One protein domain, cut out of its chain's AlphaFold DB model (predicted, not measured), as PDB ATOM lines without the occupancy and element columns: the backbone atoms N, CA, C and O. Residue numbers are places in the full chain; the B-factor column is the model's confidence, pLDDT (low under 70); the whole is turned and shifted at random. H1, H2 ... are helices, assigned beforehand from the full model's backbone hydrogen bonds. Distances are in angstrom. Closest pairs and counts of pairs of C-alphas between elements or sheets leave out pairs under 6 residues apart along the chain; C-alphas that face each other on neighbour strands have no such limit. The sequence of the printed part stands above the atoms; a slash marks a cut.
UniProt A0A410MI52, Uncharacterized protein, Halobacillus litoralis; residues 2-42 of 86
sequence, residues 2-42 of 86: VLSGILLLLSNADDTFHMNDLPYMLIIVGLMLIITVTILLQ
ATOM      1  N   VAL A   2     200.214 180.343 310.875       67.19
ATOM      2  CA  VAL A   2     201.213 181.139 311.630       67.19
ATOM      3  C   VAL A   2     201.580 182.449 310.909       67.19
ATOM      4  O   VAL A   2     201.650 183.503 311.531       67.19
ATOM      5  N   LEU A   3     201.719 182.407 309.579       65.38
ATOM      6  CA  LEU A   3     202.065 183.571 308.747       65.38
ATOM      7  C   LEU A   3     201.052 184.724 308.833       65.38
ATOM      8  O   LEU A   3     201.451 185.881 308.880       65.38
ATOM      9  N   SER A   4     199.755 184.417 308.907       68.56
ATOM     10  CA  SER A   4     198.697 185.426 309.039       68.56
ATOM     11  C   SER A   4     198.717 186.125 310.400       68.56
ATOM     12  O   SER A   4     198.395 187.304 310.476       68.56
ATOM     13  N   GLY A   5     199.138 185.428 311.463       69.94
ATOM     14  CA  GLY A   5     199.303 186.022 312.793       69.94
ATOM     15  C   GLY A   5     200.485 186.990 312.863       69.94
ATOM     16  O   GLY A   5     200.356 188.066 313.436       69.94
ATOM     17  N   ILE A   6     201.607 186.650 312.217       71.31
ATOM     18  CA  ILE A   6     202.773 187.543 312.102       71.31
ATOM     19  C   ILE A   6     202.411 188.790 311.281       71.31
ATOM     20  O   ILE A   6     202.772 189.898 311.665       71.31
ATOM     21  N   LEU A   7     201.645 188.624 310.197       67.88
ATOM     22  CA  LEU A   7     201.179 189.740 309.370       67.88
ATOM     23  C   LEU A   7     200.259 190.700 310.143       67.88
ATOM     24  O   LEU A   7     200.429 191.909 310.045       67.88
ATOM     25  N   LEU A   8     199.322 190.164 310.935       66.25
ATOM     26  CA  LEU A   8     198.417 190.947 311.788       66.25
ATOM     27  C   LEU A   8     199.150 191.658 312.931       66.25
ATOM     28  O   LEU A   8     198.783 192.772 313.298       66.25
ATOM     29  N   LEU A   9     200.183 191.029 313.499       67.94
ATOM     30  CA  LEU A   9     201.035 191.660 314.508       67.94
ATOM     31  C   LEU A   9     201.805 192.841 313.918       67.94
ATOM     32  O   LEU A   9     201.843 193.894 314.539       67.94
ATOM     33  N   LEU A  10     202.369 192.689 312.717       65.56
ATOM     34  CA  LEU A  10     203.069 193.775 312.027       65.56
ATOM     35  C   LEU A  10     202.111 194.895 311.597       65.56
ATOM     36  O   LEU A  10     202.446 196.059 311.776       65.56
ATOM     37  N   SER A  11     200.907 194.564 311.109       65.25
ATOM     38  CA  SER A  11     199.930 195.570 310.665       65.25
ATOM     39  C   SER A  11     199.357 196.399 311.816       65.25
ATOM     40  O   SER A  11     199.150 197.590 311.656       65.25
ATOM     41  N   ASN A  12     199.113 195.791 312.983       60.75
ATOM     42  CA  ASN A  12     198.661 196.531 314.170       60.75
ATOM     43  C   ASN A  12     199.808 197.255 314.878       60.75
ATOM     44  O   ASN A  12     199.569 198.169 315.668       60.75
ATOM     45  N   ALA A  13     201.052 196.839 314.642       59.16
ATOM     46  CA  ALA A  13     202.194 197.495 315.243       59.16
ATOM     47  C   ALA A  13     202.472 198.868 314.608       59.16
ATOM     48  O   ALA A  13     202.990 199.705 315.328       59.16
ATOM     49  N   ASP A  14     202.063 199.127 313.360       59.72
ATOM     50  CA  ASP A  14     202.064 200.473 312.747       59.72
ATOM     51  C   ASP A  14     201.068 201.443 313.414       59.72
ATOM     52  O   ASP A  14     201.374 202.619 313.599       59.72
ATOM     53  N   ASP A  15     199.892 200.949 313.820       59.28
ATOM     54  CA  ASP A  15     198.854 201.771 314.466       59.28
ATOM     55  C   ASP A  15     199.084 201.947 315.980       59.28
ATOM     56  O   ASP A  15     198.710 202.964 316.565       59.28
ATOM     57  N   THR A  16     199.695 200.955 316.639       59.81
ATOM     58  CA  THR A  16     199.887 200.949 318.107       59.81
ATOM     59  C   THR A  16     201.239 201.524 318.521       59.81
ATOM     60  O   THR A  16     201.358 202.184 319.554       59.81
ATOM     61  N   PHE A  17     202.272 201.282 317.719       56.91
ATOM     62  CA  PHE A  17     203.580 201.891 317.877       56.91
ATOM     63  C   PHE A  17     203.734 202.842 316.707       56.91
ATOM     64  O   PHE A  17     203.567 202.435 315.569       56.91
ATOM     65  N   HIS A  18     204.056 204.108 316.960       61.19
ATOM     66  CA  HIS A  18     204.464 204.996 315.877       61.19
ATOM     67  C   HIS A  18     205.752 204.396 315.288       61.19
ATOM     68  O   HIS A  18     206.845 204.659 315.780       61.19
ATOM     69  N   MET A  19     205.637 203.508 314.293       60.47
ATOM     70  CA  MET A  19     206.751 202.762 313.688       60.47
ATOM     71  C   MET A  19     207.790 203.708 313.094       60.47
ATOM     72  O   MET A  19     208.962 203.357 313.013       60.47
ATOM     73  N   ASN A  20     207.376 204.933 312.759       64.88
ATOM     74  CA  ASN A  20     208.269 206.026 312.394       64.88
ATOM     75  C   ASN A  20     209.223 206.428 313.534       64.88
ATOM     76  O   ASN A  20     210.360 206.789 313.254       64.88
ATOM     77  N   ASP A  21     208.803 206.310 314.796       67.44
ATOM     78  CA  ASP A  21     209.576 206.673 315.994       67.44
ATOM     79  C   ASP A  21     210.386 205.500 316.567       67.44
ATOM     80  O   ASP A  21     211.406 205.697 317.233       67.44
ATOM     81  N   LEU A  22     209.980 204.262 316.267       75.38
ATOM     82  CA  LEU A  22     210.676 203.036 316.667       75.38
ATOM     83  C   LEU A  22     212.176 203.013 316.291       75.38
ATOM     84  O   LEU A  22     212.988 202.700 317.169       75.38
ATOM     85  N   PRO A  23     212.601 203.361 315.057       77.94
ATOM     86  CA  PRO A  23     214.022 203.416 314.722       77.94
ATOM     87  C   PRO A  23     214.768 204.483 315.531       77.94
ATOM     88  O   PRO A  23     215.895 204.232 315.952       77.94
ATOM     89  N   TYR A  24     214.152 205.631 315.831       79.19
ATOM     90  CA  TYR A  24     214.779 206.662 316.665       79.19
ATOM     91  C   TYR A  24     214.958 206.195 318.112       79.19
ATOM     92  O   TYR A  24     216.027 206.385 318.695       79.19
ATOM     93  N   MET A  25     213.961 205.508 318.675       81.94
ATOM     94  CA  MET A  25     214.058 204.909 320.010       81.94
ATOM     95  C   MET A  25     215.155 203.840 320.073       81.94
ATOM     96  O   MET A  25     215.947 203.825 321.017       81.94
ATOM     97  N   LEU A  26     215.261 202.991 319.047       85.12
ATOM     98  CA  LEU A  26     216.330 201.992 318.939       85.12
ATOM     99  C   LEU A  26     217.717 202.636 318.829       85.12
ATOM    100  O   LEU A  26     218.654 202.153 319.465       85.12
ATOM    101  N   ILE A  27     217.853 203.738 318.085       84.38
ATOM    102  CA  ILE A  27     219.107 204.500 317.996       84.38
ATOM    103  C   ILE A  27     219.497 205.055 319.367       84.38
ATOM    104  O   ILE A  27     220.646 204.898 319.777       84.38
ATOM    105  N   ILE A  28     218.557 205.662 320.100       88.81
ATOM    106  CA  ILE A  28     218.821 206.223 321.435       88.81
ATOM    107  C   ILE A  28     219.259 205.117 322.401       88.81
ATOM    108  O   ILE A  28     220.283 205.250 323.071       88.81
ATOM    109  N   VAL A  29     218.525 204.004 322.448       91.38
ATOM    110  CA  VAL A  29     218.854 202.867 323.323       91.38
ATOM    111  C   VAL A  29     220.205 202.255 322.945       91.38
ATOM    112  O   VAL A  29     221.028 201.993 323.825       91.38
ATOM    113  N   GLY A  30     220.469 202.079 321.649       90.50
ATOM    114  CA  GLY A  30     221.747 201.581 321.141       90.50
ATOM    115  C   GLY A  30     222.917 202.489 321.515       90.50
ATOM    116  O   GLY A  30     223.944 202.002 321.990       90.50
ATOM    117  N   LEU A  31     222.751 203.809 321.392       92.81
ATOM    118  CA  LEU A  31     223.757 204.793 321.796       92.81
ATOM    119  C   LEU A  31     224.059 204.689 323.299       92.81
ATOM    120  O   LEU A  31     225.223 204.617 323.694       92.81
ATOM    121  N   MET A  32     223.020 204.629 324.134       91.06
ATOM    122  CA  MET A  32     223.163 204.509 325.589       91.06
ATOM    123  C   MET A  32     223.858 203.205 325.995       91.06
ATOM    124  O   MET A  32     224.719 203.208 326.879       91.06
ATOM    125  N   LEU A  33     223.549 202.096 325.319       90.56
ATOM    126  CA  LEU A  33     224.249 200.826 325.512       90.56
ATOM    127  C   LEU A  33     225.724 200.924 325.125       90.56
ATOM    128  O   LEU A  33     226.579 200.530 325.908       90.56
ATOM    129  N   ILE A  34     226.051 201.497 323.966       86.12
ATOM    130  CA  ILE A  34     227.450 201.659 323.546       86.12
ATOM    131  C   ILE A  34     228.216 202.521 324.553       86.12
ATOM    132  O   ILE A  34     229.333 202.165 324.926       86.12
ATOM    133  N   ILE A  35     227.624 203.617 325.036       84.69
ATOM    134  CA  ILE A  35     228.245 204.495 326.037       84.69
ATOM    135  C   ILE A  35     228.498 203.730 327.339       84.69
ATOM    136  O   ILE A  35     229.622 203.728 327.838       84.69
ATOM    137  N   THR A  36     227.486 203.048 327.875       84.69
ATOM    138  CA  THR A  36     227.605 202.303 329.141       84.69
ATOM    139  C   THR A  36     228.605 201.159 329.043       84.69
ATOM    140  O   THR A  36     229.476 201.041 329.901       84.69
ATOM    141  N   VAL A  37     228.556 200.371 327.970       83.12
ATOM    142  CA  VAL A  37     229.518 199.301 327.674       83.12
ATOM    143  C   VAL A  37     230.925 199.876 327.539       83.12
ATOM    144  O   VAL A  37     231.862 199.343 328.119       83.12
ATOM    145  N   THR A  38     231.089 201.003 326.848       75.94
ATOM    146  CA  THR A  38     232.394 201.658 326.709       75.94
ATOM    147  C   THR A  38     232.938 202.130 328.055       75.94
ATOM    148  O   THR A  38     234.126 201.961 328.304       75.94
ATOM    149  N   ILE A  39     232.092 202.674 328.935       73.81
ATOM    150  CA  ILE A  39     232.481 203.091 330.290       73.81
ATOM    151  C   ILE A  39     232.840 201.873 331.156       73.81
ATOM    152  O   ILE A  39     233.847 201.901 331.855       73.81
ATOM    153  N   LEU A  40     232.049 200.798 331.093       74.12
ATOM    154  CA  LEU A  40     232.250 199.588 331.898       74.12
ATOM    155  C   LEU A  40     233.457 198.758 331.439       74.12
ATOM    156  O   LEU A  40     234.180 198.220 332.275       74.12
ATOM    157  N   LEU A  41     233.693 198.649 330.127       69.19
ATOM    158  CA  LEU A  41     234.832 197.915 329.565       69.19
ATOM    159  C   LEU A  41     236.110 198.751 329.465       69.19
ATOM    160  O   LEU A  41     237.192 198.176 329.314       69.19
ATOM    161  N   GLN A  42     236.044 200.083 329.567       60.56
ATOM    162  CA  GLN A  42     237.261 200.884 329.663       60.56
ATOM    163  C   GLN A  42     237.916 200.714 331.028       60.56
ATOM    164  O   GLN A  42     237.705 201.464 331.974       60.56
TER     165      GLN A  42
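Overview. This is residues 2 to 42 of the 86 residues of an uncharacterized protein of Halobacillus litoralis (UniProt A0A410MI52). What shape do these coordinates make? Two helices, H1 and then the longer H2, make an open L, with the tight link between them at the corner and both arms sticking out from it. What is it built of? The printed part has 41 residues, with two named helices in the order H1, H2 and no named strand; the class is all helix. How spread out is it? It is extended, with a radius of gyration of the C-alphas of 15.5 A, and the C-alphas span 46 by 22 by 9 A.

Arrangement. Do the two helices meet? H1, residues 2 to 16, and H2, residues 22 to 41, are apart: no C-alpha of the one is within 8 A of the other. What stands free? Residues 2 to 9, which belong to H1, stand free, and so do residues 23 to 42, of which 23 to 41 belong to H2. How do the backbones run? In H2 each O i to N i+4 pair is within hydrogen-bond range; in H1 10 of 11 are.

Along the chain. Where does H1 run? It begins with C-alpha 2 at (201.213, 181.139, 311.630) and measures 20.9 A from first to last C-alpha. Where is H2? It runs 27.9 A, from C-alpha 22 at (210.676, 203.036, 316.667) to C-alpha 41 at (234.832, 197.915, 329.565).

Size, cuts and confidence. How far does it reach? The two C-alphas farthest apart, those of Ser 4 and Gln 42, are 46.4 A apart. Is it unbroken? The printed part has no cut, and the link from H1 to H2, 5 residues, is tight. Where is confidence low? The mean pLDDT of the printed part is 73.3, and residues 2 to 5, 7 to 21 and 41 to 42 are under 70.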